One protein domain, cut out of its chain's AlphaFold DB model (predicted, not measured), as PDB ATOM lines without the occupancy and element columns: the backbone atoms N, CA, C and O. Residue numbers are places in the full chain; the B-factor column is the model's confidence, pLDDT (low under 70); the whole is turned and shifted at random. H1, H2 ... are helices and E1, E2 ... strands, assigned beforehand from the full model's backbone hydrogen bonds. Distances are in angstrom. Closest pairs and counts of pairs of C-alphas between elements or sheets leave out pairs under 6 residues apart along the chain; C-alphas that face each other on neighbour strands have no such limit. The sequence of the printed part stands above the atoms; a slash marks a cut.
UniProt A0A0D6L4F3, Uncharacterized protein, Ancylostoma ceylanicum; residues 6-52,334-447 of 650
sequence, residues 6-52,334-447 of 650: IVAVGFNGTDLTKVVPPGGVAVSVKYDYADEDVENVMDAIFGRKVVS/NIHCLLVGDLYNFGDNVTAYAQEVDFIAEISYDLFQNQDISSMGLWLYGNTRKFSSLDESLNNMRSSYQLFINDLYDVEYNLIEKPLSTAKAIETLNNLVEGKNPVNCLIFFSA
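Overview. This is residues 6 to 52 and 334 to 447 of the 650 residues of an uncharacterized protein of Ancylostoma ceylanicum (UniProt A0A0D6L4F3). A twisted sheet of five parallel strands forms the core of three layers, with helices H1, H2 and H4 on one face and the short helices H3 and H5 on the other. H2, the longest helix, runs along the strands over E5 and E3, with H1 over E1 and H4 packed on H2. The printed part has 161 residues, with five named helices and five named strands in the order E1 E2 H1 E3 H2 E4 H3 H4 H5 E5; the sheet order is E2 E1 E5 E3 E4. The class is mixed, helices and strands, and the whole is compact, with a radius of gyration of the C-alphas of 14.5 A and spans of 41 by 36 by 33 A.

Arrangement. E1, residues 6 to 11, is parallel to the edge strand E2, residues 25 to 29, with N 8 and O 25 within hydrogen-bond range at 2.9 A. H1, residues 35 to 46, runs along E1 at 7 degrees on the local plane, at a height of 8.3 A over the sheet. E3, residues 335 to 343, H2, residues 350 to 369, and the edge strand E4, residues 373 to 382, make a strand-helix-strand unit, two parallel neighbour strands with a helix between, and its crossover is right-handed. In E3 and E4, N 339 and O 377 are 2.8 A apart. H1, with residues 38 to 42 alone, touches H2 at a steep tilt of 60 degrees; the closest C-alphas, of Val 38 and Ile 363, are 6.7 A apart. H3, residues 390 to 395, lies over E4, where the closest C-alphas, of Gly 377 and Ser 393, are 5.1 A apart. H4, residues 401 to 408, touches H2 at a shallow tilt of 18 degrees, opposite ways, with the closest C-alphas, of Phe 368 and Tyr 401, 6.0 A apart. H5, residues 422 to 430, lies over E3 on the same face as H3, at a height of 10.0 A. E5, residues 441 to 446, is parallel to its neighbours E1, with N 9 and O 444 2.8 A apart, and E3, with N 340 and O 443 2.8 A apart. In H1 to H5 every O i to N i+4 pair is within hydrogen-bond range.

Along the chain. E1 begins at C-alpha 6 (9.738, -11.634, 33.449). H1 is 16.3 A long, E3 25.2 A, H2 29.2 A and E4 27.1 A. E5 ends at C-alpha 446 (14.246, -23.942, 32.653).

Size, cuts and confidence. The C-alphas farthest apart, of Lys 49 and Glu 417, are 41.7 A apart. Residues 53 to 333 are not printed; C-alphas 52 and 334 across this cut are 28.6 A apart. The links E1 to E2 and H4 to H5 are long. The pLDDT is under 70 at residues 13, 18, 22, 52 and 434 to 437.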
ATOM      1  N   ILE A   6       8.764 -10.553  33.491       88.56
ATOM      2  CA  ILE A   6       9.738 -11.634  33.449       88.56
ATOM      3  C   ILE A   6       9.098 -12.780  34.223       88.56
ATOM      4  O   ILE A   6       8.757 -12.608  35.393       88.56
ATOM      5  N   VAL A   7       8.888 -13.909  33.561       91.94
ATOM      6  CA  VAL A   7       8.399 -15.147  34.170       91.94
ATOM      7  C   VAL A   7       9.435 -16.220  33.888       91.94
ATOM      8  O   VAL A   7       9.889 -16.328  32.751       91.94
ATOM      9  N   ALA A   8       9.800 -17.007  34.893       92.12
ATOM     10  CA  ALA A   8      10.462 -18.281  34.663       92.12
ATOM     11  C   ALA A   8       9.534 -19.431  35.058       92.12
ATOM     12  O   ALA A   8       8.765 -19.314  36.018       92.12
ATOM     13  N   VAL A   9       9.623 -20.524  34.311       92.56
ATOM     14  CA  VAL A   9       8.833 -21.744  34.476       92.56
ATOM     15  C   VAL A   9       9.797 -22.925  34.567       92.56
ATOM     16  O   VAL A   9      10.805 -22.939  33.864       92.56
ATOM     17  N   GLY A  10       9.534 -23.897  35.437       89.75
ATOM     18  CA  GLY A  10      10.406 -25.064  35.604       89.75
ATOM     19  C   GLY A  10       9.697 -26.249  36.249       89.75
ATOM     20  O   GLY A  10       8.815 -26.076  37.100       89.75
ATOM     21  N   PHE A  11      10.059 -27.458  35.828       84.44
ATOM     22  CA  PHE A  11       9.336 -28.676  36.182       84.44
ATOM     23  C   PHE A  11       9.661 -29.203  37.593       84.44
ATOM     24  O   PHE A  11      10.788 -29.129  38.075       84.44
ATOM     25  N   ASN A  12       8.670 -29.812  38.250       80.19
ATOM     26  CA  ASN A  12       8.824 -30.608  39.478       80.19
ATOM     27  C   ASN A  12       9.516 -29.894  40.662       80.19
ATOM     28  O   ASN A  12      10.210 -30.530  41.455       80.19
ATOM     29  N   GLY A  13       9.317 -28.583  40.815       69.62
ATOM     30  CA  GLY A  13       9.883 -27.799  41.916       69.62
ATOM     31  C   GLY A  13      11.282 -27.227  41.667       69.62
ATOM     32  O   GLY A  13      11.992 -26.980  42.640       69.62
ATOM     33  N   THR A  14      11.693 -27.021  40.407       77.19
ATOM     34  CA  THR A  14      12.931 -26.301  40.037       77.19
ATOM     35  C   THR A  14      13.175 -25.054  40.897       77.19
ATOM     36  O   THR A  14      12.318 -24.173  41.004       77.19
ATOM     37  N   ASP A  15      14.391 -24.922  41.438       76.69
ATOM     38  CA  ASP A  15      14.853 -23.696  42.096       76.69
ATOM     39  C   ASP A  15      15.173 -22.608  41.055       76.69
ATOM     40  O   ASP A  15      16.298 -22.460  40.577       76.69
ATOM     41  N   LEU A  16      14.156 -21.822  40.705       78.81
ATOM     42  CA  LEU A  16      14.264 -20.712  39.756       78.81
ATOM     43  C   LEU A  16      14.841 -19.422  40.377       78.81
ATOM     44  O   LEU A  16      14.950 -18.415  39.674       78.81
ATOM     45  N   THR A  17      15.233 -19.406  41.661       70.56
ATOM     46  CA  THR A  17      15.686 -18.171  42.349       70.56
ATOM     47  C   THR A  17      16.941 -17.547  41.734       70.56
ATOM     48  O   THR A  17      17.146 -16.341  41.842       70.56
ATOM     49  N   LYS A  18      17.761 -18.351  41.046       69.31
ATOM     50  CA  LYS A  18      18.978 -17.919  40.334       69.31
ATOM     51  C   LYS A  18      18.727 -17.516  38.874       69.31
ATOM     52  O   LYS A  18      19.636 -17.019  38.217       69.31
ATOM     53  N   VAL A  19      17.511 -17.743  38.372       71.25
ATOM     54  CA  VAL A  19      17.070 -17.417  37.005       71.25
ATOM     55  C   VAL A  19      16.238 -16.140  36.995       71.25
ATOM     56  O   VAL A  19      16.394 -15.302  36.111       71.25
ATOM     57  N   VAL A  20      15.346 -15.993  37.976       76.69
ATOM     58  CA  VAL A  20      14.389 -14.886  38.049       76.69
ATOM     59  C   VAL A  20      15.057 -13.646  38.654       76.69
ATOM     60  O   VAL A  20      15.370 -13.647  39.845       76.69
ATOM     61  N   PRO A  21      15.254 -12.555  37.889       72.56
ATOM     62  CA  PRO A  21      15.763 -11.306  38.440       72.56
ATOM     63  C   PRO A  21      14.711 -10.625  39.340       72.56
ATOM     64  O   PRO A  21      13.512 -10.897  39.207       72.56
ATOM     65  N   PRO A  22      15.118  -9.694  40.226       69.94
ATOM     66  CA  PRO A  22      14.205  -9.002  41.134       69.94
ATOM     67  C   PRO A  22      12.995  -8.376  40.419       69.94
ATOM     68  O   PRO A  22      13.145  -7.536  39.534       69.94
ATOM     69  N   GLY A  23      11.788  -8.777  40.828       74.75
ATOM     70  CA  GLY A  23      10.522  -8.328  40.234       74.75
ATOM     71  C   GLY A  23       9.964  -9.222  39.117       74.75
ATOM     72  O   GLY A  23       8.867  -8.947  38.630       74.75
ATOM     73  N   GLY A  24      10.670 -10.288  38.725       84.69
ATOM     74  CA  GLY A  24      10.087 -11.386  37.954       84.69
ATOM     75  C   GLY A  24       9.286 -12.369  38.822       84.69
ATOM     76  O   GLY A  24       9.267 -12.265  40.049       84.69
ATOM     77  N   VAL A  25       8.628 -13.335  38.178       89.62
ATOM     78  CA  VAL A  25       7.816 -14.382  38.826       89.62
ATOM     79  C   VAL A  25       8.393 -15.761  38.507       89.62
ATOM     80  O   VAL A  25       8.654 -16.064  37.348       89.62
ATOM     81  N   ALA A  26       8.559 -16.603  39.527       89.62
ATOM     82  CA  ALA A  26       8.823 -18.030  39.361       89.62
ATOM     83  C   ALA A  26       7.501 -18.808  39.418       89.62
ATOM     84  O   ALA A  26       6.715 -18.614  40.348       89.62
ATOM     85  N   VAL A  27       7.276 -19.707  38.461       90.19
ATOM     86  CA  VAL A  27       6.192 -20.697  38.486       90.19
ATOM     87  C   VAL A  27       6.819 -22.080  38.371       90.19
ATOM     88  O   VAL A  27       7.742 -22.273  37.584       90.19
ATOM     89  N   SER A  28       6.331 -23.048  39.143       88.19
ATOM     90  CA  SER A  28       6.702 -24.447  38.935       88.19
ATOM     91  C   SER A  28       5.486 -25.270  38.547       88.19
ATOM     92  O   SER A  28       4.386 -25.037  39.043       88.19
ATOM     93  N   VAL A  29       5.720 -26.186  37.615       87.69
ATOM     94  CA  VAL A  29       4.729 -26.958  36.863       87.69
ATOM     95  C   VAL A  29       5.081 -28.442  37.012       87.69
ATOM     96  O   VAL A  29       6.243 -28.784  37.241       87.69
ATOM     97  N   LYS A  30       4.102 -29.347  36.951       85.38
ATOM     98  CA  LYS A  30       4.367 -30.794  37.051       85.38
ATOM     99  C   LYS A  30       4.898 -31.343  35.726       85.38
ATOM    100  O   LYS A  30       4.673 -30.753  34.679       85.38
ATOM    101  N   TYR A  31       5.585 -32.480  35.758       80.06
ATOM    102  CA  TYR A  31       5.953 -33.198  34.531       80.06
ATOM    103  C   TYR A  31       4.699 -33.661  33.767       80.06
ATOM    104  O   TYR A  31       4.588 -33.496  32.558       80.06
ATOM    105  N   ASP A  32       3.734 -34.196  34.514       83.31
ATOM    106  CA  ASP A  32       2.358 -34.498  34.125       83.31
ATOM    107  C   ASP A  32       1.453 -33.281  34.389       83.31
ATOM    108  O   ASP A  32       0.534 -33.324  35.208       83.31
ATOM    109  N   TYR A  33       1.773 -32.152  33.750       86.31
ATOM    110  CA  TYR A  33       1.025 -30.908  33.918       86.31
ATOM    111  C   TYR A  33      -0.435 -31.037  33.464       86.31
ATOM    112  O   TYR A  33      -0.770 -31.806  32.565       86.31
ATOM    113  N   ALA A  34      -1.304 -30.253  34.098       89.25
ATOM    114  CA  ALA A  34      -2.713 -30.124  33.732       89.25
ATOM    115  C   ALA A  34      -3.056 -28.677  33.348       89.25
ATOM    116  O   ALA A  34      -2.287 -27.755  33.628       89.25
ATOM    117  N   ASP A  35      -4.255 -28.468  32.802       87.94
ATOM    118  CA  ASP A  35      -4.828 -27.168  32.424       87.94
ATOM    119  C   ASP A  35      -4.666 -26.097  33.532       87.94
ATOM    120  O   ASP A  35      -4.399 -24.932  33.251       87.94
ATOM    121  N   GLU A  36      -4.768 -26.490  34.810       88.94
ATOM    122  CA  GLU A  36      -4.580 -25.605  35.975       88.94
ATOM    123  C   GLU A  36      -3.119 -25.142  36.148       88.94
ATOM    124  O   GLU A  36      -2.865 -24.018  36.584       88.94
ATOM    125  N   ASP A  37      -2.133 -25.974  35.801       90.38
ATOM    126  CA  ASP A  37      -0.718 -25.591  35.841       90.38
ATOM    127  C   ASP A  37      -0.383 -24.642  34.663       90.38
ATOM    128  O   ASP A  37       0.366 -23.677  34.845       90.38
ATOM    129  N   VAL A  38      -1.012 -24.843  33.494       91.31
ATOM    130  CA  VAL A  38      -0.962 -23.931  32.329       91.31
ATOM    131  C   VAL A  38      -1.602 -22.577  32.670       91.31
ATOM    132  O   VAL A  38      -0.973 -21.530  32.483       91.31
ATOM    133  N   GLU A  39      -2.805 -22.567  33.263       91.44
ATOM    134  CA  GLU A  39      -3.474 -21.335  33.707       91.44
ATOM    135  C   GLU A  39      -2.626 -20.572  34.740       91.44
ATOM    136  O   GLU A  39      -2.525 -19.348  34.657       91.44
ATOM    137  N   ASN A  40      -1.939 -21.265  35.655       91.25
ATOM    138  CA  ASN A  40      -1.039 -20.638  36.630       91.25
ATOM    139  C   ASN A  40       0.167 -19.924  35.989       91.25
ATOM    140  O   ASN A  40       0.565 -18.849  36.453       91.25
ATOM    141  N   VAL A  41       0.739 -20.475  34.914       92.44
ATOM    142  CA  VAL A  41       1.795 -19.795  34.143       92.44
ATOM    143  C   VAL A  41       1.230 -18.583  33.405       92.44
ATOM    144  O   VAL A  41       1.837 -17.509  33.420       92.44
ATOM    145  N   MET A  42       0.035 -18.701  32.831       92.62
ATOM    146  CA  MET A  42      -0.638 -17.583  32.165       92.62
ATOM    147  C   MET A  42      -1.032 -16.472  33.146       92.62
ATOM    148  O   MET A  42      -0.893 -15.286  32.833       92.62
ATOM    149  N   ASP A  43      -1.396 -16.823  34.380       91.62
ATOM    150  CA  ASP A  43      -1.566 -15.884  35.485       91.62
ATOM    151  C   ASP A  43      -0.290 -15.076  35.734       91.62
ATOM    152  O   ASP A  43      -0.342 -13.843  35.764       91.62
ATOM    153  N   ALA A  44       0.868 -15.737  35.822       91.62
ATOM    154  CA  ALA A  44       2.154 -15.057  35.962       91.62
ATOM    155  C   ALA A  44       2.460 -14.138  34.766       91.62
ATOM    156  O   ALA A  44       2.870 -12.990  34.966       91.62
ATOM    157  N   ILE A  45       2.216 -14.593  33.530       90.25
ATOM    158  CA  ILE A  45       2.511 -13.826  32.307       90.25
ATOM    159  C   ILE A  45       1.618 -12.586  32.176       90.25
ATOM    160  O   ILE A  45       2.091 -11.543  31.720       90.25
ATOM    161  N   PHE A  46       0.370 -12.618  32.645       88.31
ATOM    162  CA  PHE A  46      -0.482 -11.420  32.676       88.31
ATOM    163  C   PHE A  46      -0.377 -10.618  33.986       88.31
ATOM    164  O   PHE A  46      -0.817  -9.468  34.042       88.31
ATOM    165  N   GLY A  47       0.318 -11.136  35.003       86.00
ATOM    166  CA  GLY A  47       0.445 -10.518  36.330       86.00
ATOM    167  C   GLY A  47      -0.835 -10.598  37.162       86.00
ATOM    168  O   GLY A  47      -1.101  -9.709  37.973       86.00
ATOM    169  N   ARG A  48      -1.637 -11.638  36.920       87.12
ATOM    170  CA  ARG A  48      -2.693 -12.108  37.819       87.12
ATOM    171  C   ARG A  48      -2.037 -12.887  38.983       87.12
ATOM    172  O   ARG A  48      -0.809 -12.950  39.089       87.12
ATOM    173  N   LYS A  49      -2.829 -13.386  39.934       82.31
ATOM    174  CA  LYS A  49      -2.303 -13.945  41.189       82.31
ATOM    175  C   LYS A  49      -2.211 -15.469  41.103       82.31
ATOM    176  O   LYS A  49      -3.139 -16.149  41.533       82.31
ATOM    177  N   VAL A  50      -1.039 -15.956  40.689       78.69
ATOM    178  CA  VAL A  50      -0.651 -17.379  40.718       78.69
ATOM    179  C   VAL A  50      -1.074 -18.046  42.035       78.69
ATOM    180  O   VAL A  50      -0.801 -17.539  43.132       78.69
ATOM    181  N   VAL A  51      -1.733 -19.198  41.927       70.19
ATOM    182  CA  VAL A  51      -2.195 -20.028  43.041       70.19
ATOM    183  C   VAL A  51      -1.371 -21.304  43.037       70.19
ATOM    184  O   VAL A  51      -1.639 -22.236  42.290       70.19
ATOM    185  N   SER A  52      -0.344 -21.351  43.884       54.34
ATOM    186  CA  SER A  52       0.549 -22.508  43.937       54.34
ATOM    187  C   SER A  52      -0.195 -23.784  44.349       54.34
ATOM    188  O   SER A  52      -0.519 -23.982  45.523       54.34
ATOM    189  N   ASN A 334       0.818  -3.510  23.249       83.31
ATOM    190  CA  ASN A 334       1.685  -4.022  22.194       83.31
ATOM    191  C   ASN A 334       2.756  -4.904  22.851       83.31
ATOM    192  O   ASN A 334       3.886  -4.457  23.072       83.31
ATOM    193  N   ILE A 335       2.353  -6.095  23.314       89.12
ATOM    194  CA  ILE A 335       3.256  -7.012  24.016       89.12
ATOM    195  C   ILE A 335       4.010  -7.862  22.997       89.12
ATOM    196  O   ILE A 335       3.423  -8.488  22.112       89.12
ATOM    197  N   HIS A 336       5.328  -7.874  23.157       91.75
ATOM    198  CA  HIS A 336       6.250  -8.690  22.382       91.75
ATOM    199  C   HIS A 336       6.995  -9.573  23.381       91.75
ATOM    200  O   HIS A 336       7.782  -9.058  24.185       91.75
ATOM    201  N   CYS A 337       6.686 -10.872  23.378       93.69
ATOM    202  CA  CYS A 337       7.272 -11.845  24.297       93.69
ATOM    203  C   CYS A 337       8.457 -12.562  23.642       93.69
ATOM    204  O   CYS A 337       8.347 -13.037  22.513       93.69
ATOM    205  N   LEU A 338       9.579 -12.662  24.349       94.94
ATOM    206  CA  LEU A 338      10.633 -13.622  24.028       94.94
ATOM    207  C   LEU A 338      10.423 -14.862  24.898       94.94
ATOM    208  O   LEU A 338      10.396 -14.747  26.125       94.94
ATOM    209  N   LEU A 339      10.259 -16.015  24.259       96.69
ATOM    210  CA  LEU A 339      10.210 -17.325  24.891       96.69
ATOM    211  C   LEU A 339      11.613 -17.931  24.791       96.69
ATOM    212  O   LEU A 339      12.188 -17.986  23.702       96.69
ATOM    213  N   VAL A 340      12.169 -18.325  25.934       96.06
ATOM    214  CA  VAL A 340      13.535 -18.837  26.077       96.06
ATOM    215  C   VAL A 340      13.487 -20.235  26.675       96.06
ATOM    216  O   VAL A 340      13.008 -20.365  27.796       96.06
ATOM    217  N   GLY A 341      13.974 -21.249  25.958       95.44
ATOM    218  CA  GLY A 341      13.977 -22.651  26.410       95.44
ATOM    219  C   GLY A 341      15.375 -23.195  26.714       95.44
ATOM    220  O   GLY A 341      16.350 -22.872  26.025       95.44
ATOM    221  N   ASP A 342      15.458 -24.023  27.754       94.06
ATOM    222  CA  ASP A 342      16.688 -24.547  28.359       94.06
ATOM    223  C   ASP A 342      16.951 -25.988  27.917       94.06
ATOM    224  O   ASP A 342      16.811 -26.951  28.666       94.06
ATOM    225  N   LEU A 343      17.404 -26.137  26.679       94.69
ATOM    226  CA  LEU A 343      17.821 -27.419  26.115       94.69
ATOM    227  C   LEU A 343      19.281 -27.762  26.476       94.69
ATOM    228  O   LEU A 343      19.945 -28.533  25.781       94.69
ATOM    229  N   TYR A 344      19.824 -27.158  27.542       93.56
ATOM    230  CA  TYR A 344      21.156 -27.461  28.070       93.56
ATOM    231  C   TYR A 344      21.070 -28.496  29.192       93.56
ATOM    232  O   TYR A 344      21.721 -29.540  29.114       93.56
ATOM    233  N   ASN A 345      20.238 -28.249  30.212       90.50
ATOM    234  CA  ASN A 345      20.172 -29.130  31.385       90.50
ATOM    235  C   ASN A 345      19.479 -30.482  31.115       90.50
ATOM    236  O   ASN A 345      19.656 -31.412  31.898       90.50
ATOM    237  N   PHE A 346      18.772 -30.640  29.988       90.94
ATOM    238  CA  PHE A 346      18.273 -31.947  29.533       90.94
ATOM    239  C   PHE A 346      19.366 -32.889  28.995       90.94
ATOM    240  O   PHE A 346      19.102 -34.081  28.839       90.94
ATOM    241  N   GLY A 347      20.576 -32.399  28.692       91.62
ATOM    242  CA  GLY A 347      21.651 -33.234  28.144       91.62
ATOM    243  C   GLY A 347      21.250 -33.889  26.818       91.62
ATOM    244  O   GLY A 347      20.922 -33.187  25.863       91.62
ATOM    245  N   ASP A 348      21.264 -35.220  26.774       92.44
ATOM    246  CA  ASP A 348      20.865 -36.081  25.652       92.44
ATOM    247  C   ASP A 348      19.473 -36.735  25.826       92.44
ATOM    248  O   ASP A 348      19.071 -37.569  25.012       92.44
ATOM    249  N   ASN A 349      18.697 -36.346  26.848       91.56
ATOM    250  CA  ASN A 349      17.357 -36.882  27.115       91.56
ATOM    251  C   ASN A 349      16.307 -36.352  26.118       91.56
ATOM    252  O   ASN A 349      15.507 -35.479  26.452       91.56
ATOM    253  N   VAL A 350      16.287 -36.902  24.899       91.19
ATOM    254  CA  VAL A 350      15.403 -36.489  23.786       91.19
ATOM    255  C   VAL A 350      13.917 -36.406  24.180       91.19
ATOM    256  O   VAL A 350      13.213 -35.515  23.711       91.19
ATOM    257  N   THR A 351      13.433 -37.262  25.084       90.56
ATOM    258  CA  THR A 351      12.037 -37.232  25.563       90.56
ATOM    259  C   THR A 351      11.680 -35.910  26.250       90.56
ATOM    260  O   THR A 351      10.562 -35.425  26.101       90.56
ATOM    261  N   ALA A 352      12.625 -35.296  26.967       90.69
ATOM    262  CA  ALA A 352      12.405 -34.008  27.618       90.69
ATOM    263  C   ALA A 352      12.391 -32.830  26.623       90.69
ATOM    264  O   ALA A 352      11.722 -31.833  26.873       90.69
ATOM    265  N   TYR A 353      13.047 -32.960  25.460       92.81
ATOM    266  CA  TYR A 353      12.973 -31.959  24.384       92.81
ATOM    267  C   TYR A 353      11.570 -31.929  23.780       92.81
ATOM    268  O   TYR A 353      11.030 -30.850  23.563       92.81
ATOM    269  N   ALA A 354      10.977 -33.105  23.538       92.00
ATOM    270  CA  ALA A 354       9.609 -33.214  23.037       92.00
ATOM    271  C   ALA A 354       8.605 -32.592  24.021       92.00
ATOM    272  O   ALA A 354       7.798 -31.764  23.624       92.00
ATOM    273  N   GLN A 355       8.725 -32.901  25.316       90.81
ATOM    274  CA  GLN A 355       7.864 -32.328  26.354       90.81
ATOM    275  C   GLN A 355       8.029 -30.806  26.513       90.81
ATOM    276  O   GLN A 355       7.033 -30.106  26.660       90.81
ATOM    277  N   GLU A 356       9.258 -30.277  26.496       92.88
ATOM    278  CA  GLU A 356       9.503 -28.825  26.524       92.88
ATOM    279  C   GLU A 356       8.871 -28.152  25.292       92.88
ATOM    280  O   GLU A 356       8.240 -27.106  25.414       92.88
ATOM    281  N   VAL A 357       8.973 -28.777  24.113       94.69
ATOM    282  CA  VAL A 357       8.317 -28.330  22.873       94.69
ATOM    283  C   VAL A 357       6.788 -28.348  22.993       94.69
ATOM    284  O   VAL A 357       6.160 -27.334  22.690       94.69
ATOM    285  N   ASP A 358       6.185 -29.433  23.480       93.88
ATOM    286  CA  ASP A 358       4.730 -29.552  23.660       93.88
ATOM    287  C   ASP A 358       4.206 -28.541  24.702       93.88
ATOM    288  O   ASP A 358       3.216 -27.843  24.474       93.88
ATOM    289  N   PHE A 359       4.929 -28.350  25.808       94.44
ATOM    290  CA  PHE A 359       4.561 -27.381  26.840       94.44
ATOM    291  C   PHE A 359       4.707 -25.924  26.365       94.44
ATOM    292  O   PHE A 359       3.838 -25.081  26.623       94.44
ATOM    293  N   ILE A 360       5.767 -25.609  25.608       95.94
ATOM    294  CA  ILE A 360       5.914 -24.308  24.940       95.94
ATOM    295  C   ILE A 360       4.797 -24.111  23.903       95.94
ATOM    296  O   ILE A 360       4.313 -22.985  23.761       95.94
ATOM    297  N   ALA A 361       4.354 -25.163  23.203       95.88
ATOM    298  CA  ALA A 361       3.256 -25.092  22.239       95.88
ATOM    299  C   ALA A 361       1.931 -24.686  22.899       95.88
ATOM    300  O   ALA A 361       1.291 -23.743  22.429       95.88
ATOM    301  N   GLU A 362       1.549 -25.339  24.000       94.25
ATOM    302  CA  GLU A 362       0.314 -25.044  24.740       94.25
ATOM    303  C   GLU A 362       0.304 -23.620  25.311       94.25
ATOM    304  O   GLU A 362      -0.626 -22.852  25.053       94.25
ATOM    305  N   ILE A 363       1.381 -23.215  25.994       94.75
ATOM    306  CA  ILE A 363       1.533 -21.840  26.497       94.75
ATOM    307  C   ILE A 363       1.461 -20.827  25.345       94.75
ATOM    308  O   ILE A 363       0.818 -19.781  25.462       94.75
ATOM    309  N   SER A 364       2.073 -21.134  24.200       95.62
ATOM    310  CA  SER A 364       2.047 -20.252  23.030       95.62
ATOM    311  C   SER A 364       0.668 -20.166  22.378       95.62
ATOM    312  O   SER A 364       0.307 -19.089  21.900       95.62
ATOM    313  N   TYR A 365      -0.118 -21.247  22.373       95.19
ATOM    314  CA  TYR A 365      -1.490 -21.246  21.863       95.19
ATOM    315  C   TYR A 365      -2.333 -20.198  22.595       95.19
ATOM    316  O   TYR A 365      -2.782 -19.231  21.973       95.19
ATOM    317  N   ASP A 366      -2.453 -20.306  23.919       94.25
ATOM    318  CA  ASP A 366      -3.254 -19.371  24.717       94.25
ATOM    319  C   ASP A 366      -2.682 -17.939  24.705       94.25
ATOM    320  O   ASP A 366      -3.439 -16.963  24.780       94.25
ATOM    321  N   LEU A 367      -1.362 -17.769  24.539       93.81
ATOM    322  CA  LEU A 367      -0.760 -16.445  24.347       93.81
ATOM    323  C   LEU A 367      -1.183 -15.811  23.014       93.81
ATOM    324  O   LEU A 367      -1.510 -14.626  22.996       93.81
ATOM    325  N   PHE A 368      -1.227 -16.562  21.906       94.25
ATOM    326  CA  PHE A 368      -1.706 -16.036  20.618       94.25
ATOM    327  C   PHE A 368      -3.219 -15.769  20.603       94.25
ATOM    328  O   PHE A 368      -3.664 -14.885  19.869       94.25
ATOM    329  N   GLN A 369      -3.999 -16.468  21.432       91.75
ATOM    330  CA  GLN A 369      -5.426 -16.183  21.625       91.75
ATOM    331  C   GLN A 369      -5.667 -14.881  22.417       91.75
ATOM    332  O   GLN A 369      -6.757 -14.301  22.349       91.75
ATOM    333  N   ASN A 370      -4.668 -14.381  23.153       90.56
ATOM    334  CA  ASN A 370      -4.793 -13.171  23.955       90.56
ATOM    335  C   ASN A 370      -4.574 -11.888  23.131       90.56
ATOM    336  O   ASN A 370      -3.505 -11.643  22.571       90.56
ATOM    337  N   GLN A 371      -5.573 -11.001  23.132       85.62
ATOM    338  CA  GLN A 371      -5.535  -9.755  22.358       85.62
ATOM    339  C   GLN A 371      -4.479  -8.737  22.811       85.62
ATOM    340  O   GLN A 371      -4.265  -7.780  22.081       85.62
ATOM    341  N   ASP A 372      -3.802  -8.893  23.950       88.81
ATOM    342  CA  ASP A 372      -2.668  -8.031  24.319       88.81
ATOM    343  C   ASP A 372      -1.317  -8.518  23.760       88.81
ATOM    344  O   ASP A 372      -0.326  -7.796  23.865       88.81
ATOM    345  N   ILE A 373      -1.238  -9.702  23.139       90.00
ATOM    346  CA  ILE A 373      -0.011 -10.165  22.475       90.00
ATOM    347  C   ILE A 373       0.009  -9.705  21.005       90.00
ATOM    348  O   ILE A 373      -1.010  -9.670  20.308       90.00
ATOM    349  N   SER A 374       1.187  -9.305  20.520       91.69
ATOM    350  CA  SER A 374       1.417  -8.883  19.129       91.69
ATOM    351  C   SER A 374       2.440  -9.742  18.389       91.69
ATOM    352  O   SER A 374       2.273  -9.959  17.190       91.69
ATOM    353  N   SER A 375       3.479 -10.241  19.065       93.50
ATOM    354  CA  SER A 375       4.350 -11.286  18.514       93.50
ATOM    355  C   SER A 375       5.126 -12.044  19.593       93.50
ATOM    356  O   SER A 375       5.332 -11.541  20.702       93.50
ATOM    357  N   MET A 376       5.579 -13.244  19.232       95.00
ATOM    358  CA  MET A 376       6.443 -14.104  20.036       95.00
ATOM    359  C   MET A 376       7.720 -14.461  19.272       95.00
ATOM    360  O   MET A 376       7.665 -14.891  18.122       95.00
ATOM    361  N   GLY A 377       8.872 -14.251  19.903       95.12
ATOM    362  CA  GLY A 377      10.165 -14.765  19.446       95.12
ATOM    363  C   GLY A 377      10.513 -16.024  20.230       95.12
ATOM    364  O   GLY A 377      10.262 -16.067  21.431       95.12
ATOM    365  N   LEU A 378      11.091 -17.019  19.564       96.62
ATOM    366  CA  LEU A 378      11.569 -18.261  20.169       96.62
ATOM    367  C   LEU A 378      13.098 -18.258  20.155       96.62
ATOM    368  O   LEU A 378      13.681 -18.098  19.083       96.62
ATOM    369  N   TRP A 379      13.741 -18.422  21.310       97.12
ATOM    370  CA  TRP A 379      15.188 -18.615  21.444       97.12
ATOM    371  C   TRP A 379      15.457 -19.860  22.291       97.12
ATOM    372  O   TRP A 379      14.912 -20.000  23.381       97.12
ATOM    373  N   LEU A 380      16.285 -20.776  21.799       96.94
ATOM    374  CA  LEU A 380      16.566 -22.052  22.453       96.94
ATOM    375  C   LEU A 380      18.074 -22.224  22.579       96.94
ATOM    376  O   LEU A 380      18.812 -22.010  21.618       96.94
ATOM    377  N   TYR A 381      18.544 -22.604  23.763       95.81
ATOM    378  CA  TYR A 381      19.971 -22.773  24.026       95.81
ATOM    379  C   TYR A 381      20.276 -24.168  24.566       95.81
ATOM    380  O   TYR A 381      19.446 -24.776  25.229       95.81
ATOM    381  N   GLY A 382      21.481 -24.667  24.291       95.62
ATOM    382  CA  GLY A 382      21.909 -26.010  24.677       95.62
ATOM    383  C   GLY A 382      22.220 -26.880  23.462       95.62
ATOM    384  O   GLY A 382      22.877 -26.408  22.533       95.62
ATOM    385  N   ASN A 383      21.776 -28.140  23.464       95.12
ATOM    386  CA  ASN A 383      22.030 -29.097  22.378       95.12
ATOM    387  C   ASN A 383      20.942 -29.030  21.289       95.12
ATOM    388  O   ASN A 383      20.252 -30.010  21.014       95.12
ATOM    389  N   THR A 384      20.781 -27.868  20.654       94.44
ATOM    390  CA  THR A 384      19.984 -27.727  19.426       94.44
ATOM    391  C   THR A 384      20.617 -26.712  18.474       94.44
ATOM    392  O   THR A 384      21.313 -25.788  18.898       94.44
ATOM    393  N   ARG A 385      20.390 -26.879  17.168       92.88
ATOM    394  CA  ARG A 385      20.832 -25.929  16.132       92.88
ATOM    395  C   ARG A 385      19.780 -24.859  15.848       92.88
ATOM    396  O   ARG A 385      20.138 -23.731  15.502       92.88
ATOM    397  N   LYS A 386      18.500 -25.203  15.997       91.69
ATOM    398  CA  LYS A 386      17.343 -24.344  15.706       91.69
ATOM    399  C   LYS A 386      17.197 -23.258  16.772       91.69
ATOM    400  O   LYS A 386      17.425 -23.518  17.946       91.69
ATOM    401  N   PHE A 387      16.828 -22.042  16.362       91.88
ATOM    402  CA  PHE A 387      16.585 -20.897  17.261       91.88
ATOM    403  C   PHE A 387      17.728 -20.584  18.240       91.88
ATOM    404  O   PHE A 387      17.494 -20.007  19.295       91.88
ATOM    405  N   SER A 388      18.967 -20.937  17.889       92.00
ATOM    406  CA  SER A 388      20.149 -20.774  18.745       92.00
ATOM    407  C   SER A 388      20.697 -19.339  18.776       92.00
ATOM    408  O   SER A 388      21.386 -18.945  19.722       92.00
ATOM    409  N   SER A 389      20.351 -18.518  17.779       93.62
ATOM    410  CA  SER A 389      20.766 -17.117  17.654       93.62
ATOM    411  C   SER A 389      19.726 -16.157  18.239       93.62
ATOM    412  O   SER A 389      18.652 -15.972  17.670       93.62
ATOM    413  N   LEU A 390      20.061 -15.492  19.348       92.25
ATOM    414  CA  LEU A 390      19.158 -14.555  20.030       92.25
ATOM    415  C   LEU A 390      18.776 -13.357  19.147       92.25
ATOM    416  O   LEU A 390      17.616 -12.952  19.128       92.25
ATOM    417  N   ASP A 391      19.721 -12.817  18.375       90.94
ATOM    418  CA  ASP A 391      19.431 -11.741  17.424       90.94
ATOM    419  C   ASP A 391      18.475 -12.216  16.317       90.94
ATOM    420  O   ASP A 391      17.602 -11.464  15.886       90.94
ATOM    421  N   GLU A 392      18.573 -13.471  15.874       91.44
ATOM    422  CA  GLU A 392      17.648 -14.034  14.886       91.44
ATOM    423  C   GLU A 392      16.236 -14.193  15.470       91.44
ATOM    424  O   GLU A 392      15.265 -13.770  14.837       91.44
ATOM    425  N   SER A 393      16.126 -14.696  16.702       93.06
ATOM    426  CA  SER A 393      14.876 -14.805  17.469       93.06
ATOM    427  C   SER A 393      14.186 -13.455  17.694       93.06
ATOM    428  O   SER A 393      12.958 -13.359  17.628       93.06
ATOM    429  N   LEU A 394      14.970 -12.399  17.943       91.31
ATOM    430  CA  LEU A 394      14.486 -11.029  18.143       91.31
ATOM    431  C   LEU A 394      14.041 -10.355  16.837       91.31
ATOM    432  O   LEU A 394      13.108  -9.553  16.860       91.31
ATOM    433  N   ASN A 395      14.675 -10.674  15.705       89.75
ATOM    434  CA  ASN A 395      14.311 -10.114  14.399       89.75
ATOM    435  C   ASN A 395      13.156 -10.872  13.712       89.75
ATOM    436  O   ASN A 395      12.411 -10.265  12.946       89.75
ATOM    437  N   ASN A 396      12.969 -12.168  13.993       90.25
ATOM    438  CA  ASN A 396      11.995 -13.029  13.302       90.25
ATOM    439  C   ASN A 396      10.709 -13.336  14.097       90.25
ATOM    440  O   ASN A 396       9.988 -14.270  13.739       90.25
ATOM    441  N   MET A 397      10.396 -12.560  15.144       93.25
ATOM    442  CA  MET A 397       9.233 -12.784  16.018       93.25
ATOM    443  C   MET A 397       7.925 -12.995  15.232       93.25
ATOM    444  O   MET A 397       7.510 -12.148  14.437       93.25
ATOM    445  N   ARG A 398       7.226 -14.101  15.496       95.31
ATOM    446  CA  ARG A 398       5.997 -14.497  14.795       95.31
ATOM    447  C   ARG A 398       4.764 -13.824  15.390       95.31
ATOM    448  O   ARG A 398       4.584 -13.799  16.604       95.31
ATOM    449  N   SER A 399       3.881 -13.328  14.529       93.62
ATOM    450  CA  SER A 399       2.561 -12.768  14.876       93.62
ATOM    451  C   SER A 399       1.398 -13.742  14.620       93.62
ATOM    452  O   SER A 399       0.237 -13.346  14.660       93.62
ATOM    453  N   SER A 400       1.702 -15.015  14.344       94.56
ATOM    454  CA  SER A 400       0.733 -16.077  14.062       94.56
ATOM    455  C   SER A 400       1.166 -17.374  14.733       94.56
ATOM    456  O   SER A 400       2.295 -17.821  14.507       94.56
ATOM    457  N   TYR A 401       0.251 -18.002  15.480       95.12
ATOM    458  CA  TYR A 401       0.469 -19.314  16.095       95.12
ATOM    459  C   TYR A 401       0.906 -20.357  15.068       95.12
ATOM    460  O   TYR A 401       1.872 -21.063  15.310       95.12
ATOM    461  N   GLN A 402       0.287 -20.399  13.880       95.75
ATOM    462  CA  GLN A 402       0.637 -21.405  12.872       95.75
ATOM    463  C   GLN A 402       2.078 -21.259  12.352       95.75
ATOM    464  O   GLN A 402       2.698 -22.252  11.992       95.75
ATOM    465  N   LEU A 403       2.634 -20.042  12.318       95.56
ATOM    466  CA  LEU A 403       4.039 -19.851  11.943       95.56
ATOM    467  C   LEU A 403       4.976 -20.194  13.106       95.56
ATOM    468  O   LEU A 403       6.006 -20.816  12.888       95.56
ATOM    469  N   PHE A 404       4.593 -19.829  14.331       96.50
ATOM    470  CA  PHE A 404       5.354 -20.145  15.539       96.50
ATOM    471  C   PHE A 404       5.408 -21.653  15.832       96.50
ATOM    472  O   PHE A 404       6.447 -22.163  16.225       96.50
ATOM    473  N   ILE A 405       4.311 -22.380  15.619       96.25
ATOM    474  CA  ILE A 405       4.237 -23.816  15.905       96.25
ATOM    475  C   ILE A 405       4.934 -24.657  14.826       96.25
ATOM    476  O   ILE A 405       5.540 -25.676  15.140       96.25
ATOM    477  N   ASN A 406       4.917 -24.197  13.567       94.81
ATOM    478  CA  ASN A 406       5.729 -24.779  12.497       94.81
ATOM    479  C   ASN A 406       7.229 -24.598  12.776       94.81
ATOM    480  O   ASN A 406       8.000 -25.514  12.525       94.81
ATOM    481  N   ASP A 407       7.631 -23.431  13.290       93.56
ATOM    482  CA  ASP A 407       8.997 -23.184  13.758       93.56
ATOM    483  C   ASP A 407       9.352 -24.099  14.950       93.56
ATOM    484  O   ASP A 407      10.417 -24.707  14.965       93.56
ATOM    485  N   LEU A 408       8.466 -24.211  15.947       95.44
ATOM    486  CA  LEU A 408       8.728 -24.927  17.200       95.44
ATOM    487  C   LEU A 408       8.831 -26.452  17.029       95.44
ATOM    488  O   LEU A 408       9.728 -27.054  17.608       95.44
ATOM    489  N   TYR A 409       7.976 -27.089  16.221       94.38
ATOM    490  CA  TYR A 409       8.082 -28.537  15.960       94.38
ATOM    491  C   TYR A 409       9.256 -28.920  15.042       94.38
ATOM    492  O   TYR A 409       9.551 -30.101  14.876       94.38
ATOM    493  N   ASP A 410       9.957 -27.935  14.482       92.31
ATOM    494  CA  ASP A 410      11.210 -28.118  13.743       92.31
ATOM    495  C   ASP A 410      12.425 -28.294  14.691       92.31
ATOM    496  O   ASP A 410      13.558 -28.420  14.222       92.31
ATOM    497  N   VAL A 411      12.215 -28.254  16.017       93.06
ATOM    498  CA  VAL A 411      13.241 -28.367  17.070       93.06
ATOM    499  C   VAL A 411      13.577 -29.825  17.373       93.06
ATOM    500  O   VAL A 411      12.718 -30.641  17.694       93.06
ATOM    501  N   GLU A 412      14.871 -30.131  17.352       92.69
ATOM    502  CA  GLU A 412      15.420 -31.460  17.622       92.69
ATOM    503  C   GLU A 412      16.639 -31.385  18.555       92.69
ATOM    504  O   GLU A 412      17.322 -30.355  18.642       92.69
ATOM    505  N   TYR A 413      16.937 -32.502  19.225       95.00
ATOM    506  CA  TYR A 413      18.225 -32.703  19.885       95.00
ATOM    507  C   TYR A 413      19.338 -32.798  18.834       95.00
ATOM    508  O   TYR A 413      19.301 -33.614  17.910       95.00
ATOM    509  N   ASN A 414      20.378 -31.989  19.002       94.00
ATOM    510  CA  ASN A 414      21.590 -32.048  18.205       94.00
ATOM    511  C   ASN A 414      22.802 -32.074  19.131       94.00
ATOM    512  O   ASN A 414      23.078 -31.080  19.797       94.00
ATOM    513  N   LEU A 415      23.583 -33.158  19.099       93.19
ATOM    514  CA  LEU A 415      24.870 -33.200  19.791       93.19
ATOM    515  C   LEU A 415      25.762 -32.043  19.306       93.19
ATOM    516  O   LEU A 415      26.121 -31.959  18.126       93.19
ATOM    517  N   ILE A 416      26.108 -31.155  20.234       93.12
ATOM    518  CA  ILE A 416      26.998 -30.013  20.037       93.12
ATOM    519  C   ILE A 416      28.152 -30.179  21.029       93.12
ATOM    520  O   ILE A 416      27.931 -30.454  22.199       93.12
ATOM    521  N   GLU A 417      29.395 -30.023  20.567       92.00
ATOM    522  CA  GLU A 417      30.601 -30.237  21.389       92.00
ATOM    523  C   GLU A 417      30.691 -29.264  22.579       92.00
ATOM    524  O   GLU A 417      31.156 -29.612  23.664       92.00
ATOM    525  N   LYS A 418      30.231 -28.027  22.372       93.44
ATOM    526  CA  LYS A 418      30.242 -26.956  23.370       93.44
ATOM    527  C   LYS A 418      28.913 -26.188  23.346       93.44
ATOM    528  O   LYS A 418      28.861 -25.086  22.793       93.44
ATOM    529  N   PRO A 419      27.832 -26.774  23.885       94.31
ATOM    530  CA  PRO A 419      26.512 -26.162  23.865       94.31
ATOM    531  C   PRO A 419      26.480 -24.926  24.772       94.31
ATOM    532  O   PRO A 419      27.224 -24.829  25.754       94.31
ATOM    533  N   LEU A 420      25.624 -23.958  24.437       94.12
ATOM    534  CA  LEU A 420      25.452 -22.751  25.246       94.12
ATOM    535  C   LEU A 420      24.830 -23.134  26.598       94.12
ATOM    536  O   LEU A 420      23.799 -23.796  26.620       94.12
ATOM    537  N   SER A 421      25.448 -22.741  27.714       92.25
ATOM    538  CA  SER A 421      24.967 -23.078  29.061       92.25
ATOM    539  C   SER A 421      24.010 -22.030  29.625       92.25
ATOM    540  O   SER A 421      24.113 -20.850  29.283       92.25
ATOM    541  N   THR A 422      23.144 -22.429  30.562       90.25
ATOM    542  CA  THR A 422      22.176 -21.556  31.259       90.25
ATOM    543  C   THR A 422      22.803 -20.267  31.789       90.25
ATOM    544  O   THR A 422      22.279 -19.180  31.557       90.25
ATOM    545  N   ALA A 423      23.976 -20.352  32.426       87.69
ATOM    546  CA  ALA A 423      24.689 -19.179  32.934       87.69
ATOM    547  C   ALA A 423      25.096 -18.205  31.811       87.69
ATOM    548  O   ALA A 423      24.917 -16.993  31.944       87.69
ATOM    549  N   LYS A 424      25.589 -18.721  30.676       90.31
ATOM    550  CA  LYS A 424      25.960 -17.894  29.518       90.31
ATOM    551  C   LYS A 424      24.727 -17.373  28.771       90.31
ATOM    552  O   LYS A 424      24.762 -16.256  28.253       90.31
ATOM    553  N   ALA A 425      23.627 -18.124  28.754       91.56
ATOM    554  CA  ALA A 425      22.355 -17.678  28.196       91.56
ATOM    555  C   ALA A 425      21.773 -16.496  28.994       91.56
ATOM    556  O   ALA A 425      21.431 -15.468  28.407       91.56
ATOM    557  N   ILE A 426      21.768 -16.584  30.329       87.06
ATOM    558  CA  ILE A 426      21.363 -15.495  31.237       87.06
ATOM    559  C   ILE A 426      22.279 -14.268  31.074       87.06
ATOM    560  O   ILE A 426      21.784 -13.148  30.963       87.06
ATOM    561  N   GLU A 427      23.601 -14.453  30.978       87.56
ATOM    562  CA  GLU A 427      24.536 -13.356  30.678       87.56
ATOM    563  C   GLU A 427      24.194 -12.664  29.343       87.56
ATOM    564  O   GLU A 427      24.194 -11.438  29.251       87.56
ATOM    565  N   THR A 428      23.839 -13.441  28.317       89.88
ATOM    566  CA  THR A 428      23.475 -12.918  26.990       89.88
ATOM    567  C   THR A 428      22.163 -12.121  27.039       89.88
ATOM    568  O   THR A 428      22.099 -11.033  26.469       89.88
ATOM    569  N   LEU A 429      21.152 -12.587  27.786       87.06
ATOM    570  CA  LEU A 429      19.901 -11.847  28.019       87.06
ATOM    571  C   LEU A 429      20.130 -10.532  28.779       87.06
ATOM    572  O   LEU A 429      19.551  -9.506  28.423       87.06
ATOM    573  N   ASN A 430      20.993 -10.544  29.798       83.69
ATOM    574  CA  ASN A 430      21.319  -9.354  30.591       83.69
ATOM    575  C   ASN A 430      22.050  -8.276  29.769       83.69
ATOM    576  O   ASN A 430      21.903  -7.086  30.050       83.69
ATOM    577  N   ASN A 431      22.786  -8.674  28.727       83.50
ATOM    578  CA  ASN A 431      23.507  -7.776  27.820       83.50
ATOM    579  C   ASN A 431      22.634  -7.164  26.697       83.50
ATOM    580  O   ASN A 431      23.139  -6.383  25.887       83.50
ATOM    581  N   LEU A 432      21.335  -7.484  26.620       80.81
ATOM    582  CA  LEU A 432      20.454  -6.977  25.562       80.81
ATOM    583  C   LEU A 432      20.217  -5.456  25.651       80.81
ATOM    584  O   LEU A 432      19.698  -4.917  26.635       80.81
ATOM    585  N   VAL A 433      20.559  -4.758  24.565       71.94
ATOM    586  CA  VAL A 433      20.602  -3.291  24.499       71.94
ATOM    587  C   VAL A 433      19.203  -2.664  24.468       71.94
ATOM    588  O   VAL A 433      18.340  -3.002  23.655       71.94
ATOM    589  N   GLU A 434      18.990  -1.683  25.343       64.25
ATOM    590  CA  GLU A 434      17.743  -0.921  25.429       64.25
ATOM    591  C   GLU A 434      17.503  -0.048  24.183       64.25
ATOM    592  O   GLU A 434      18.433   0.491  23.588       64.25
ATOM    593  N   GLY A 435      16.242   0.072  23.756       59.91
ATOM    594  CA  GLY A 435      15.848   0.876  22.592       59.91
ATOM    595  C   GLY A 435      16.091   0.234  21.218       59.91
ATOM    596  O   GLY A 435      15.543   0.730  20.238       59.91
ATOM    597  N   LYS A 436      16.844  -0.874  21.126       62.81
ATOM    598  CA  LYS A 436      16.965  -1.674  19.889       62.81
ATOM    599  C   LYS A 436      15.934  -2.799  19.784       62.81
ATOM    600  O   LYS A 436      15.521  -3.138  18.681       62.81
ATOM    601  N   ASN A 437      15.507  -3.351  20.918       66.19
ATOM    602  CA  ASN A 437      14.709  -4.575  20.961       66.19
ATOM    603  C   ASN A 437      13.232  -4.253  21.264       66.19
ATOM    604  O   ASN A 437      12.971  -3.510  22.213       66.19
ATOM    605  N   PRO A 438      12.253  -4.821  20.528       72.31
ATOM    606  CA  PRO A 438      10.823  -4.577  20.766       72.31
ATOM    607  C   PRO A 438      10.275  -5.321  21.998       72.31
ATOM    608  O   PRO A 438       9.187  -5.003  22.485       72.31
ATOM    609  N   VAL A 439      11.019  -6.319  22.487       86.94
ATOM    610  CA  VAL A 439      10.626  -7.226  23.568       86.94
ATOM    611  C   VAL A 439      10.380  -6.474  24.873       86.94
ATOM    612  O   VAL A 439      11.219  -5.719  25.361       86.94
ATOM    613  N   ASN A 440       9.213  -6.724  25.461       87.75
ATOM    614  CA  ASN A 440       8.788  -6.154  26.740       87.75
ATOM    615  C   ASN A 440       8.185  -7.205  27.695       87.75
ATOM    616  O   ASN A 440       7.712  -6.861  28.780       87.75
ATOM    617  N   CYS A 441       8.256  -8.476  27.304       90.12
ATOM    618  CA  CYS A 441       7.832  -9.664  28.028       90.12
ATOM    619  C   CYS A 441       8.913 -10.741  27.834       90.12
ATOM    620  O   CYS A 441       9.360 -10.961  26.710       90.12
ATOM    621  N   LEU A 442       9.354 -11.388  28.909       92.50
ATOM    622  CA  LEU A 442      10.311 -12.494  28.869       92.50
ATOM    623  C   LEU A 442       9.702 -13.698  29.592       92.50
ATOM    624  O   LEU A 442       9.229 -13.554  30.721       92.50
ATOM    625  N   ILE A 443       9.718 -14.855  28.939       94.94
ATOM    626  CA  ILE A 443       9.245 -16.134  29.471       94.94
ATOM    627  C   ILE A 443      10.414 -17.112  29.341       94.94
ATOM    628  O   ILE A 443      10.900 -17.332  28.235       94.94
ATOM    629  N   PHE A 444      10.902 -17.642  30.458       94.06
ATOM    630  CA  PHE A 444      12.090 -18.493  30.515       94.06
ATOM    631  C   PHE A 444      11.719 -19.874  31.057       94.06
ATOM    632  O   PHE A 444      11.495 -20.037  32.254       94.06
ATOM    633  N   PHE A 445      11.656 -20.861  30.181       93.88
ATOM    634  CA  PHE A 445      11.495 -22.263  30.530       93.88
ATOM    635  C   PHE A 445      12.877 -22.798  30.943       93.88
ATOM    636  O   PHE A 445      13.866 -22.566  30.245       93.88
ATOM    637  N   SER A 446      12.985 -23.403  32.133       89.69
ATOM    638  CA  SER A 446      14.246 -23.942  32.653       89.69
ATOM    639  C   SER A 446      14.133 -25.413  33.025       89.69
ATOM    640  O   SER A 446      13.381 -25.800  33.918       89.69
ATOM    641  N   ALA A 447      15.010 -26.193  32.407       84.62
ATOM    642  CA  ALA A 447      15.284 -27.594  32.669       84.62
ATOM    643  C   ALA A 447      16.196 -27.815  33.890       84.62
ATOM    644  O   ALA A 447      16.691 -28.923  34.102       84.62
TER     645      ALA A 447